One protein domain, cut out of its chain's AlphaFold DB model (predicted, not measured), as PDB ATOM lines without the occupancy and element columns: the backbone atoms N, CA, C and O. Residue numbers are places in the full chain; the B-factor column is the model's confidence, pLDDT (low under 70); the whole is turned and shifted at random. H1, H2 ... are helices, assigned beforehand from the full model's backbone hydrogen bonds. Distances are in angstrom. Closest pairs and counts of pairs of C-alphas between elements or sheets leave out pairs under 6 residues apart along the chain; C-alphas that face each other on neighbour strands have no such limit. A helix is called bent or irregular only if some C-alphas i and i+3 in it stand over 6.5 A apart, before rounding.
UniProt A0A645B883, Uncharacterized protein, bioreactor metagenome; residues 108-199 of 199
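What this domain is: This is residues 108 to 199 of the 199 residues of an uncharacterized protein of bioreactor metagenome (UniProt A0A645B883). Three long helical rods form a flat, loose layer, with H1 in the middle, the arm H2a on one side and H3 on the other. At one end the bent helix H2 turns, and its short arm H2b crosses the first part of H1 toward the side of H3; at the other end residues 139 to 144 stick out. The printed part has 92 residues with three named helices, in the order H1, H2, H3, and no named strand, an all helix class. It is loose, with a radius of gyration of the C-alphas of 15.4 A and spans of 46 by 29 by 15 A.

Where its parts are: H1, residues 108 to 138, begins at C-alpha 108 (19.846, -24.200, -14.676) and measures 43.7 A. It has a kink of 34 degrees near residue 132 and is only just irregular, with C-alphas 132 and 135 6.52 A apart. H2, residues 143 to 175, was assigned as one helix by its hydrogen bonds but is bent, with C-alphas 162 and 165 6.6 A apart. Its arms are H2a, residues 143 to 162, 29.1 A, and H2b, residues 165 to 175, 15.7 A. H3, residues 179 to 198, measures 28.6 A and ends at C-alpha 198 (16.953, -62.935, -12.061).

How they stand to each other: H1 and H2a form a helical hairpin; they touch at a shallow tilt of 13 degrees, opposite ways, the closest C-alphas being those of Ser 119 and Lys 161, 6.7 A apart. H2a and H2b are near each other, at a steep tilt of 51 degrees. H1 touches H2b with residues 110 to 119 alone, at a steep tilt of 61 degrees; the closest C-alphas, of Tyr 114 and Ala 169, are 5.2 A apart. H1 touches H3 at a shallow tilt of 22 degrees, the same way, closest at the C-alphas of Leu 124 and Ile 190, 6.0 A. H3 is apart from both H2a and H2b. Every O i to N i+4 pair is within hydrogen-bond range in H2a and H3, against 23 of 27 in H1 and 4 of 7 in H2b.

The domain as a whole: The C-alphas farthest apart, of Ile 108 and Tyr 140, are 47.5 A apart. The printed part has no cut, and both links are tight. Mean pLDDT of the printed part is 78.9; residues 133 to 141 and residue 199 are under 70.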
ATOM      1  N   ILE A 108      21.060 -23.654 -14.063       78.75
ATOM      2  CA  ILE A 108      19.846 -24.200 -14.676       78.75
ATOM      3  C   ILE A 108      19.992 -25.711 -14.856       78.75
ATOM      4  O   ILE A 108      19.201 -26.467 -14.302       78.75
ATOM      5  N   LEU A 109      21.049 -26.163 -15.537       80.12
ATOM      6  CA  LEU A 109      21.249 -27.586 -15.834       80.12
ATOM      7  C   LEU A 109      21.641 -28.394 -14.594       80.12
ATOM      8  O   LEU A 109      21.125 -29.483 -14.369       80.12
ATOM      9  N   LYS A 110      22.507 -27.844 -13.739       77.31
ATOM     10  CA  LYS A 110      22.979 -28.544 -12.539       77.31
ATOM     11  C   LYS A 110      21.847 -28.943 -11.592       77.31
ATOM     12  O   LYS A 110      21.907 -30.008 -10.990       77.31
ATOM     13  N   GLU A 111      20.815 -28.115 -11.437       74.56
ATOM     14  CA  GLU A 111      19.667 -28.453 -10.584       74.56
ATOM     15  C   GLU A 111      18.946 -29.709 -11.085       74.56
ATOM     16  O   GLU A 111      18.671 -30.616 -10.294       74.56
ATOM     17  N   ASP A 112      18.751 -29.808 -12.399       73.31
ATOM     18  CA  ASP A 112      18.165 -30.981 -13.044       73.31
ATOM     19  C   ASP A 112      19.024 -32.239 -12.844       73.31
ATOM     20  O   ASP A 112      18.520 -33.274 -12.397       73.31
ATOM     21  N   GLU A 113      20.344 -32.133 -13.034       79.44
ATOM     22  CA  GLU A 113      21.273 -33.252 -12.829       79.44
ATOM     23  C   GLU A 113      21.169 -33.838 -11.405       79.44
ATOM     24  O   GLU A 113      21.162 -35.061 -11.224       79.44
ATOM     25  N   TYR A 114      21.034 -32.986 -10.381       80.88
ATOM     26  CA  TYR A 114      20.845 -33.432  -8.997       80.88
ATOM     27  C   TYR A 114      19.473 -34.067  -8.761       80.88
ATOM     28  O   TYR A 114      19.389 -35.073  -8.052       80.88
ATOM     29  N   THR A 115      18.397 -33.517  -9.334       78.88
ATOM     30  CA  THR A 115      17.061 -34.132  -9.214       78.88
ATOM     31  C   THR A 115      16.998 -35.506  -9.886       78.88
ATOM     32  O   THR A 115      16.407 -36.443  -9.335       78.88
ATOM     33  N   THR A 116      17.686 -35.667 -11.016       80.69
ATOM     34  CA  THR A 116      17.816 -36.935 -11.742       80.69
ATOM     35  C   THR A 116      18.641 -37.954 -10.957       80.69
ATOM     36  O   THR A 116      18.221 -39.109 -10.808       80.69
ATOM     37  N   LEU A 117      19.774 -37.537 -10.378       83.88
ATOM     38  CA  LEU A 117      20.577 -38.384  -9.490       83.88
ATOM     39  C   LEU A 117      19.750 -38.857  -8.288       83.88
ATOM     40  O   LEU A 117      19.720 -40.048  -7.988       83.88
ATOM     41  N   LEU A 118      19.045 -37.943  -7.619       84.56
ATOM     42  CA  LEU A 118      18.209 -38.270  -6.463       84.56
ATOM     43  C   LEU A 118      17.094 -39.252  -6.815       84.56
ATOM     44  O   LEU A 118      16.853 -40.190  -6.060       84.56
ATOM     45  N   SER A 119      16.447 -39.068  -7.966       84.25
ATOM     46  CA  SER A 119      15.436 -40.004  -8.465       84.25
ATOM     47  C   SER A 119      16.037 -41.389  -8.718       84.25
ATOM     48  O   SER A 119      15.440 -42.396  -8.344       84.25
ATOM     49  N   SER A 120      17.244 -41.451  -9.282       84.06
ATOM     50  CA  SER A 120      17.959 -42.710  -9.537       84.06
ATOM     51  C   SER A 120      18.358 -43.421  -8.241       84.06
ATOM     52  O   SER A 120      18.145 -44.624  -8.103       84.06
ATOM     53  N   VAL A 121      18.873 -42.678  -7.259       85.69
ATOM     54  CA  VAL A 121      19.209 -43.196  -5.924       85.69
ATOM     55  C   VAL A 121      17.955 -43.686  -5.197       85.69
ATOM     56  O   VAL A 121      17.970 -44.749  -4.581       85.69
ATOM     57  N   PHE A 122      16.846 -42.954  -5.289       86.19
ATOM     58  CA  PHE A 122      15.582 -43.366  -4.686       86.19
ATOM     59  C   PHE A 122      15.014 -44.632  -5.342       86.19
ATOM     60  O   PHE A 122      14.591 -45.552  -4.643       86.19
ATOM     61  N   ASN A 123      15.083 -44.730  -6.673       84.88
ATOM     62  CA  ASN A 123      14.734 -45.953  -7.399       84.88
ATOM     63  C   ASN A 123      15.606 -47.135  -6.970       84.88
ATOM     64  O   ASN A 123      15.093 -48.238  -6.802       84.88
ATOM     65  N   LEU A 124      16.903 -46.906  -6.745       85.75
ATOM     66  CA  LEU A 124      17.791 -47.926  -6.205       85.75
ATOM     67  C   LEU A 124      17.338 -48.380  -4.806       85.75
ATOM     68  O   LEU A 124      17.266 -49.579  -4.566       85.75
ATOM     69  N   PHE A 125      16.967 -47.466  -3.905       85.31
ATOM     70  CA  PHE A 125      16.423 -47.845  -2.594       85.31
ATOM     71  C   PHE A 125      15.142 -48.679  -2.703       85.31
ATOM     72  O   PHE A 125      15.000 -49.668  -1.983       85.31
ATOM     73  N   ILE A 126      14.235 -48.324  -3.619       84.06
ATOM     74  CA  ILE A 126      13.042 -49.135  -3.898       84.06
ATOM     75  C   ILE A 126      13.452 -50.528  -4.385       84.06
ATOM     76  O   ILE A 126      12.937 -51.520  -3.877       84.06
ATOM     77  N   LEU A 127      14.390 -50.616  -5.333       82.62
ATOM     78  CA  LEU A 127      14.858 -51.884  -5.890       82.62
ATOM     79  C   LEU A 127      15.483 -52.783  -4.817       82.62
ATOM     80  O   LEU A 127      15.157 -53.965  -4.759       82.62
ATOM     81  N   ILE A 128      16.312 -52.226  -3.932       82.94
ATOM     82  CA  ILE A 128      16.869 -52.944  -2.776       82.94
ATOM     83  C   ILE A 128      15.734 -53.467  -1.890       82.94
ATOM     84  O   ILE A 128      15.716 -54.643  -1.537       82.94
ATOM     85  N   GLY A 129      14.741 -52.626  -1.582       77.94
ATOM     86  CA  GLY A 129      13.560 -53.042  -0.826       77.94
ATOM     87  C   GLY A 129      12.800 -54.193  -1.492       77.94
ATOM     88  O   GLY A 129      12.398 -55.145  -0.824       77.94
ATOM     89  N   ILE A 130      12.652 -54.150  -2.818       76.12
ATOM     90  CA  ILE A 130      11.990 -55.202  -3.597       76.12
ATOM     91  C   ILE A 130      12.794 -56.507  -3.597       76.12
ATOM     92  O   ILE A 130      12.204 -57.573  -3.459       76.12
ATOM     93  N   VAL A 131      14.114 -56.443  -3.766       76.06
ATOM     94  CA  VAL A 131      14.966 -57.635  -3.900       76.06
ATOM     95  C   VAL A 131      15.254 -58.283  -2.549       76.06
ATOM     96  O   VAL A 131      15.203 -59.502  -2.441       76.06
ATOM     97  N   ASP A 132      15.549 -57.493  -1.519       74.69
ATOM     98  CA  ASP A 132      16.047 -58.025  -0.248       74.69
ATOM     99  C   ASP A 132      14.949 -58.191   0.801       74.69
ATOM    100  O   ASP A 132      14.976 -59.139   1.582       74.69
ATOM    101  N   ILE A 133      13.971 -57.283   0.834       68.56
ATOM    102  CA  ILE A 133      12.967 -57.236   1.909       68.56
ATOM    103  C   ILE A 133      11.690 -57.966   1.482       68.56
ATOM    104  O   ILE A 133      11.076 -58.706   2.251       68.56
ATOM    105  N   LEU A 134      11.290 -57.790   0.227       67.00
ATOM    106  CA  LEU A 134      10.026 -58.297  -0.294       67.00
ATOM    107  C   LEU A 134       9.931 -59.835  -0.348       67.00
ATOM    108  O   LEU A 134       8.858 -60.345  -0.029       67.00
ATOM    109  N   PRO A 135      10.994 -60.612  -0.644       66.06
ATOM    110  CA  PRO A 135      10.942 -62.074  -0.560       66.06
ATOM    111  C   PRO A 135      10.759 -62.594   0.870       66.06
ATOM    112  O   PRO A 135      10.032 -63.565   1.069       66.06
ATOM    113  N   ILE A 136      11.344 -61.914   1.866       62.34
ATOM    114  CA  ILE A 136      11.172 -62.228   3.297       62.34
ATOM    115  C   ILE A 136       9.706 -62.014   3.706       62.34
ATOM    116  O   ILE A 136       9.119 -62.810   4.429       62.34
ATOM    117  N   ILE A 137       9.094 -60.951   3.187       57.09
ATOM    118  CA  ILE A 137       7.692 -60.571   3.399       57.09
ATOM    119  C   ILE A 137       6.728 -61.526   2.666       57.09
ATOM    120  O   ILE A 137       5.681 -61.889   3.204       57.09
ATOM    121  N   LYS A 138       7.078 -61.971   1.451       55.84
ATOM    122  CA  LYS A 138       6.235 -62.816   0.585       55.84
ATOM    123  C   LYS A 138       5.956 -64.201   1.175       55.84
ATOM    124  O   LYS A 138       4.922 -64.776   0.850       55.84
ATOM    125  N   SER A 139       6.812 -64.723   2.061       57.66
ATOM    126  CA  SER A 139       6.519 -65.989   2.750       57.66
ATOM    127  C   SER A 139       5.499 -65.850   3.890       57.66
ATOM    128  O   SER A 139       5.069 -66.869   4.419       57.66
ATOM    129  N   TYR A 140       5.104 -64.625   4.267       55.62
ATOM    130  CA  TYR A 140       4.264 -64.361   5.444       55.62
ATOM    131  C   TYR A 140       2.980 -63.554   5.177       55.62
ATOM    132  O   TYR A 140       2.166 -63.426   6.090       55.62
ATOM    133  N   LEU A 141       2.758 -63.001   3.975       59.66
ATOM    134  CA  LEU A 141       1.708 -61.989   3.760       59.66
ATOM    135  C   LEU A 141       0.634 -62.342   2.722       59.66
ATOM    136  O   LEU A 141       0.904 -62.849   1.637       59.66
ATOM    137  N   ASN A 142      -0.608 -61.986   3.071       70.12
ATOM    138  CA  ASN A 142      -1.798 -62.034   2.222       70.12
ATOM    139  C   ASN A 142      -1.645 -61.087   1.008       70.12
ATOM    140  O   ASN A 142      -1.152 -59.965   1.148       70.12
ATOM    141  N   LEU A 143      -2.121 -61.515  -0.169       73.19
ATOM    142  CA  LEU A 143      -2.128 -60.764  -1.435       73.19
ATOM    143  C   LEU A 143      -2.636 -59.317  -1.277       73.19
ATOM    144  O   LEU A 143      -2.124 -58.395  -1.913       73.19
ATOM    145  N   GLN A 144      -3.610 -59.104  -0.392       75.88
ATOM    146  CA  GLN A 144      -4.182 -57.786  -0.119       75.88
ATOM    147  C   GLN A 144      -3.152 -56.821   0.498       75.88
ATOM    148  O   GLN A 144      -3.023 -55.681   0.053       75.88
ATOM    149  N   LEU A 145      -2.343 -57.293   1.449       72.44
ATOM    150  CA  LEU A 145      -1.286 -56.497   2.080       72.44
ATOM    151  C   LEU A 145      -0.124 -56.234   1.116       72.44
ATOM    152  O   LEU A 145       0.431 -55.138   1.109       72.44
ATOM    153  N   PHE A 146       0.187 -57.197   0.242       74.00
ATOM    154  CA  PHE A 146       1.148 -56.998  -0.845       74.00
ATOM    155  C   PHE A 146       0.698 -55.878  -1.797       74.00
ATOM    156  O   PHE A 146       1.465 -54.955  -2.068       74.00
ATOM    157  N   SER A 147      -0.562 -55.905  -2.246       75.19
ATOM    158  CA  SER A 147      -1.105 -54.866  -3.135       75.19
ATOM    159  C   SER A 147      -1.098 -53.473  -2.490       75.19
ATOM    160  O   SER A 147      -0.734 -52.490  -3.136       75.19
ATOM    161  N   MET A 148      -1.402 -53.391  -1.191       79.81
ATOM    162  CA  MET A 148      -1.349 -52.145  -0.428       79.81
ATOM    163  C   MET A 148       0.084 -51.613  -0.298       79.81
ATOM    164  O   MET A 148       0.302 -50.409  -0.425       79.81
ATOM    165  N   GLY A 149       1.066 -52.505  -0.130       78.12
ATOM    166  CA  GLY A 149       2.489 -52.162  -0.138       78.12
ATOM    167  C   GLY A 149       2.934 -51.530  -1.458       78.12
ATOM    168  O   GLY A 149       3.560 -50.474  -1.438       78.12
ATOM    169  N   VAL A 150       2.541 -52.107  -2.599       79.81
ATOM    170  CA  VAL A 150       2.863 -51.561  -3.933       79.81
ATOM    171  C   VAL A 150       2.280 -50.156  -4.120       79.81
ATOM    172  O   VAL A 150       2.989 -49.246  -4.552       79.81
ATOM    173  N   ILE A 151       1.008 -49.955  -3.754       84.06
ATOM    174  CA  ILE A 151       0.352 -48.639  -3.829       84.06
ATOM    175  C   ILE A 151       1.080 -47.628  -2.936       84.06
ATOM    176  O   ILE A 151       1.355 -46.506  -3.362       84.06
ATOM    177  N   PHE A 152       1.445 -48.027  -1.717       84.12
ATOM    178  CA  PHE A 152       2.188 -47.173  -0.796       84.12
ATOM    179  C   PHE A 152       3.559 -46.768  -1.359       84.12
ATOM    180  O   PHE A 152       3.924 -45.595  -1.295       84.12
ATOM    181  N   THR A 153       4.295 -47.694  -1.984       81.81
ATOM    182  CA  THR A 153       5.571 -47.382  -2.648       81.81
ATOM    183  C   THR A 153       5.386 -46.401  -3.808       81.81
ATOM    184  O   THR A 153       6.178 -45.470  -3.949       81.81
ATOM    185  N   ALA A 154       4.322 -46.550  -4.603       83.88
ATOM    186  CA  ALA A 154       4.009 -45.619  -5.687       83.88
ATOM    187  C   ALA A 154       3.696 -44.203  -5.165       83.88
ATOM    188  O   ALA A 154       4.182 -43.215  -5.721       83.88
ATOM    189  N   ILE A 155       2.948 -44.092  -4.060       87.44
ATOM    190  CA  ILE A 155       2.675 -42.807  -3.398       87.44
ATOM    191  C   ILE A 155       3.973 -42.187  -2.871       87.44
ATOM    192  O   ILE A 155       4.221 -41.003  -3.103       87.44
ATOM    193  N   LEU A 156       4.828 -42.971  -2.205       86.62
ATOM    194  CA  LEU A 156       6.128 -42.492  -1.730       86.62
ATOM    195  C   LEU A 156       7.000 -41.980  -2.877       86.62
ATOM    196  O   LEU A 156       7.612 -40.923  -2.743       86.62
ATOM    197  N   PHE A 157       7.018 -42.683  -4.011       85.31
ATOM    198  CA  PHE A 157       7.720 -42.228  -5.208       85.31
ATOM    199  C   PHE A 157       7.170 -40.899  -5.724       85.31
ATOM    200  O   PHE A 157       7.943 -39.984  -5.999       85.31
ATOM    201  N   PHE A 158       5.846 -40.753  -5.798       83.94
ATOM    202  CA  PHE A 158       5.218 -39.508  -6.234       83.94
ATOM    203  C   PHE A 158       5.554 -38.331  -5.306       83.94
ATOM    204  O   PHE A 158       5.939 -37.256  -5.771       83.94
ATOM    205  N   VAL A 159       5.454 -38.537  -3.988       85.94
ATOM    206  CA  VAL A 159       5.803 -37.531  -2.974       85.94
ATOM    207  C   VAL A 159       7.288 -37.186  -3.049       85.94
ATOM    208  O   VAL A 159       7.654 -36.009  -2.999       85.94
ATOM    209  N   PHE A 160       8.155 -38.186  -3.210       85.69
ATOM    210  CA  PHE A 160       9.582 -37.950  -3.350       85.69
ATOM    211  C   PHE A 160       9.881 -37.133  -4.605       85.69
ATOM    212  O   PHE A 160      10.474 -36.067  -4.493       85.69
ATOM    213  N   LYS A 161       9.409 -37.563  -5.777       81.19
ATOM    214  CA  LYS A 161       9.699 -36.906  -7.055       81.19
ATOM    215  C   LYS A 161       9.233 -35.448  -7.093       81.19
ATOM    216  O   LYS A 161       9.987 -34.588  -7.531       81.19
ATOM    217  N   ASN A 162       8.021 -35.163  -6.617       78.06
ATOM    218  CA  ASN A 162       7.412 -33.840  -6.794       78.06
ATOM    219  C   ASN A 162       7.625 -32.884  -5.613       78.06
ATOM    220  O   ASN A 162       7.556 -31.671  -5.793       78.06
ATOM    221  N   ILE A 163       7.851 -33.397  -4.396       81.88
ATOM    222  CA  ILE A 163       7.866 -32.564  -3.179       81.88
ATOM    223  C   ILE A 163       9.230 -32.591  -2.488       81.88
ATOM    224  O   ILE A 163       9.762 -31.536  -2.138       81.88
ATOM    225  N   ILE A 164       9.787 -33.779  -2.243       83.94
ATOM    226  CA  ILE A 164      10.990 -33.930  -1.407       83.94
ATOM    227  C   ILE A 164      12.269 -33.777  -2.241       83.94
ATOM    228  O   ILE A 164      13.160 -33.016  -1.865       83.94
ATOM    229  N   GLY A 165      12.348 -34.462  -3.378       81.25
ATOM    230  CA  GLY A 165      13.491 -34.517  -4.288       81.25
ATOM    231  C   GLY A 165      13.994 -33.136  -4.707       81.25
ATOM    232  O   GLY A 165      15.170 -32.860  -4.475       81.25
ATOM    233  N   PRO A 166      13.134 -32.224  -5.202       75.44
ATOM    234  CA  PRO A 166      13.551 -30.870  -5.574       75.44
ATOM    235  C   PRO A 166      14.157 -30.084  -4.401       75.44
ATOM    236  O   PRO A 166      15.204 -29.457  -4.538       75.44
ATOM    237  N   LYS A 167      13.570 -30.192  -3.199       80.38
ATOM    238  CA  LYS A 167      14.088 -29.523  -1.988       80.38
ATOM    239  C   LYS A 167      15.449 -30.065  -1.553       80.38
ATOM    240  O   LYS A 167      16.263 -29.328  -0.997       80.38
ATOM    241  N   ILE A 168      15.690 -31.362  -1.750       82.81
ATOM    242  CA  ILE A 168      16.993 -31.973  -1.474       82.81
ATOM    243  C   ILE A 168      17.999 -31.551  -2.550       82.81
ATOM    244  O   ILE A 168      19.115 -31.176  -2.195       82.81
ATOM    245  N   ALA A 169      17.610 -31.548  -3.828       80.31
ATOM    246  CA  ALA A 169      18.464 -31.126  -4.937       80.31
ATOM    247  C   ALA A 169      18.992 -29.705  -4.717       80.31
ATOM    248  O   ALA A 169      20.204 -29.497  -4.741       80.31
ATOM    249  N   GLU A 170      18.115 -28.761  -4.366       75.56
ATOM    250  CA  GLU A 170      18.495 -27.373  -4.080       75.56
ATOM    251  C   GLU A 170      19.587 -27.270  -2.998       75.56
ATOM    252  O   GLU A 170      20.536 -26.487  -3.109       75.56
ATOM    253  N   LYS A 171      19.498 -28.099  -1.951       81.00
ATOM    254  CA  LYS A 171      20.521 -28.162  -0.897       81.00
ATOM    255  C   LYS A 171      21.804 -28.834  -1.379       81.00
ATOM    256  O   LYS A 171      22.887 -28.390  -1.002       81.00
ATOM    257  N   LEU A 172      21.694 -29.885  -2.188       80.56
ATOM    258  CA  LEU A 172      22.829 -30.679  -2.649       80.56
ATOM    259  C   LEU A 172      23.696 -29.966  -3.695       80.56
ATOM    260  O   LEU A 172      24.907 -30.197  -3.718       80.56
ATOM    261  N   ILE A 173      23.123 -29.049  -4.482       79.06
ATOM    262  CA  ILE A 173      23.862 -28.214  -5.451       79.06
ATOM    263  C   ILE A 173      25.045 -27.491  -4.788       79.06
ATOM    264  O   ILE A 173      26.104 -27.341  -5.407       79.06
ATOM    265  N   LYS A 174      24.899 -27.105  -3.512       76.75
ATOM    266  CA  LYS A 174      25.937 -26.417  -2.726       76.75
ATOM    267  C   LYS A 174      27.203 -27.250  -2.519       76.75
ATOM    268  O   LYS A 174      28.266 -26.678  -2.316       76.75
ATOM    269  N   PHE A 175      27.108 -28.577  -2.589       76.62
ATOM    270  CA  PHE A 175      28.237 -29.480  -2.354       76.62
ATOM    271  C   PHE A 175      29.057 -29.786  -3.614       76.62
ATOM    272  O   PHE A 175      30.078 -30.455  -3.505       76.62
ATOM    273  N   ASN A 176      28.634 -29.307  -4.793       73.94
ATOM    274  CA  ASN A 176      29.348 -29.476  -6.067       73.94
ATOM    275  C   ASN A 176      29.858 -30.914  -6.311       73.94
ATOM    276  O   ASN A 176      31.011 -31.133  -6.680       73.94
ATOM    277  N   LEU A 177      28.996 -31.896  -6.051       76.44
ATOM    278  CA  LEU A 177      29.289 -33.313  -6.211       76.44
ATOM    279  C   LEU A 177      29.551 -33.632  -7.682       76.44
ATOM    280  O   LEU A 177      28.926 -33.068  -8.580       76.44
ATOM    281  N   ASN A 178      30.434 -34.598  -7.929       80.06
ATOM    282  CA  ASN A 178      30.622 -35.136  -9.267       80.06
ATOM    283  C   ASN A 178      29.465 -36.090  -9.605       80.06
ATOM    284  O   ASN A 178      29.519 -37.291  -9.332       80.06
ATOM    285  N   ILE A 179      28.407 -35.530 -10.193       81.31
ATOM    286  CA  ILE A 179      27.169 -36.252 -10.508       81.31
ATOM    287  C   ILE A 179      27.426 -37.395 -11.494       81.31
ATOM    288  O   ILE A 179      26.814 -38.451 -11.366       81.31
ATOM    289  N   LYS A 180      28.384 -37.243 -12.421       79.56
ATOM    290  CA  LYS A 180      28.755 -38.313 -13.362       79.56
ATOM    291  C   LYS A 180      29.252 -39.552 -12.625       79.56
ATOM    292  O   LYS A 180      28.795 -40.653 -12.909       79.56
ATOM    293  N   ILE A 181      30.146 -39.377 -11.649       79.50
ATOM    294  CA  ILE A 181      30.649 -40.492 -10.834       79.50
ATOM    295  C   ILE A 181      29.510 -41.111 -10.017       79.50
ATOM    296  O   ILE A 181      29.365 -42.332 -10.000       79.50
ATOM    297  N   ALA A 182      28.675 -40.284  -9.385       83.06
ATOM    298  CA  ALA A 182      27.555 -40.766  -8.582       83.06
ATOM    299  C   ALA A 182      26.535 -41.566  -9.420       83.06
ATOM    300  O   ALA A 182      26.109 -42.645  -9.003       83.06
ATOM    301  N   ASN A 183      26.196 -41.097 -10.624       83.50
ATOM    302  CA  ASN A 183      25.323 -41.810 -11.559       83.50
ATOM    303  C   ASN A 183      25.945 -43.127 -12.033       83.50
ATOM    304  O   ASN A 183      25.248 -44.142 -12.062       83.50
ATOM    305  N   SER A 184      27.244 -43.152 -12.346       83.12
ATOM    306  CA  SER A 184      27.941 -44.390 -12.717       83.12
ATOM    307  C   SER A 184      27.894 -45.426 -11.591       83.12
ATOM    308  O   SER A 184      27.530 -46.574 -11.837       83.12
ATOM    309  N   ILE A 185      28.180 -45.022 -10.348       84.19
ATOM    310  CA  ILE A 185      28.091 -45.905  -9.173       84.19
ATOM    311  C   ILE A 185      26.657 -46.420  -8.999       84.19
ATOM    312  O   ILE A 185      26.446 -47.624  -8.873       84.19
ATOM    313  N   THR A 186      25.666 -45.527  -9.051       85.38
ATOM    314  CA  THR A 186      24.246 -45.884  -8.899       85.38
ATOM    315  C   THR A 186      23.810 -46.886  -9.970       85.38
ATOM    316  O   THR A 186      23.162 -47.880  -9.659       85.38
ATOM    317  N   THR A 187      24.233 -46.677 -11.219       86.00
ATOM    318  CA  THR A 187      23.934 -47.571 -12.347       86.00
ATOM    319  C   THR A 187      24.532 -48.961 -12.140       86.00
ATOM    320  O   THR A 187      23.834 -49.956 -12.322       86.00
ATOM    321  N   ILE A 188      25.796 -49.052 -11.710       88.44
ATOM    322  CA  ILE A 188      26.458 -50.337 -11.431       88.44
ATOM    323  C   ILE A 188      25.702 -51.112 -10.345       88.44
ATOM    324  O   ILE A 188      25.467 -52.312 -10.492       88.44
ATOM    325  N   ILE A 189      25.283 -50.431  -9.274       87.31
ATOM    326  CA  ILE A 189      24.537 -51.069  -8.184       87.31
ATOM    327  C   ILE A 189      23.155 -51.526  -8.675       87.31
ATOM    328  O   ILE A 189      22.751 -52.647  -8.376       87.31
ATOM    329  N   ILE A 190      22.448 -50.715  -9.473       86.62
ATOM    330  CA  ILE A 190      21.165 -51.112 -10.075       86.62
ATOM    331  C   ILE A 190      21.335 -52.384 -10.914       86.62
ATOM    332  O   ILE A 190      20.580 -53.335 -10.730       86.62
ATOM    333  N   VAL A 191      22.348 -52.440 -11.786       87.12
ATOM    334  CA  VAL A 191      22.636 -53.629 -12.606       87.12
ATOM    335  C   VAL A 191      22.895 -54.854 -11.726       87.12
ATOM    336  O   VAL A 191      22.333 -55.917 -11.988       87.12
ATOM    337  N   TYR A 192      23.683 -54.711 -10.656       88.94
ATOM    338  CA  TYR A 192      23.925 -55.791  -9.696       88.94
ATOM    339  C   TYR A 192      22.620 -56.327  -9.081       88.94
ATOM    340  O   TYR A 192      22.401 -57.540  -9.065       88.94
ATOM    341  N   TYR A 193      21.727 -55.442  -8.628       85.12
ATOM    342  CA  TYR A 193      20.447 -55.850  -8.042       85.12
ATOM    343  C   TYR A 193      19.483 -56.453  -9.070       85.12
ATOM    344  O   TYR A 193      18.784 -57.411  -8.748       85.12
ATOM    345  N   CYS A 194      19.485 -55.974 -10.317       82.81
ATOM    346  CA  CYS A 194      18.733 -56.606 -11.402       82.81
ATOM    347  C   CYS A 194      19.221 -58.038 -11.671       82.81
ATOM    348  O   CYS A 194      18.403 -58.942 -11.817       82.81
ATOM    349  N   ILE A 195      20.541 -58.273 -11.683       86.38
ATOM    350  CA  ILE A 195      21.109 -59.625 -11.831       86.38
ATOM    351  C   ILE A 195      20.699 -60.515 -10.652       86.38
ATOM    352  O   ILE A 195      20.326 -61.669 -10.857       86.38
ATOM    353  N   LYS A 196      20.742 -59.981  -9.426       84.12
ATOM    354  CA  LYS A 196      20.324 -60.698  -8.214       84.12
ATOM    355  C   LYS A 196      18.840 -61.080  -8.236       84.12
ATOM    356  O   LYS A 196      18.497 -62.103  -7.672       84.12
ATOM    357  N   LEU A 197      17.983 -60.290  -8.884       77.31
ATOM    358  CA  LEU A 197      16.549 -60.575  -9.009       77.31
ATOM    359  C   LEU A 197      16.246 -61.704 -10.014       77.31
ATOM    360  O   LEU A 197      15.223 -62.370  -9.885       77.31
ATOM    361  N   ILE A 198      17.109 -61.900 -11.018       75.81
ATOM    362  CA  ILE A 198      16.953 -62.935 -12.061       75.81
ATOM    363  C   ILE A 198      17.506 -64.299 -11.607       75.81
ATOM    364  O   ILE A 198      17.074 -65.331 -12.121       75.81
ATOM    365  N   ARG A 199      18.475 -64.303 -10.685       59.94
ATOM    366  CA  ARG A 199      19.055 -65.514 -10.084       59.94
ATOM    367  C   ARG A 199      18.205 -66.051  -8.943       59.94
ATOM    368  O   ARG A 199      18.130 -67.294  -8.854       59.94
TER     369      ARG A 199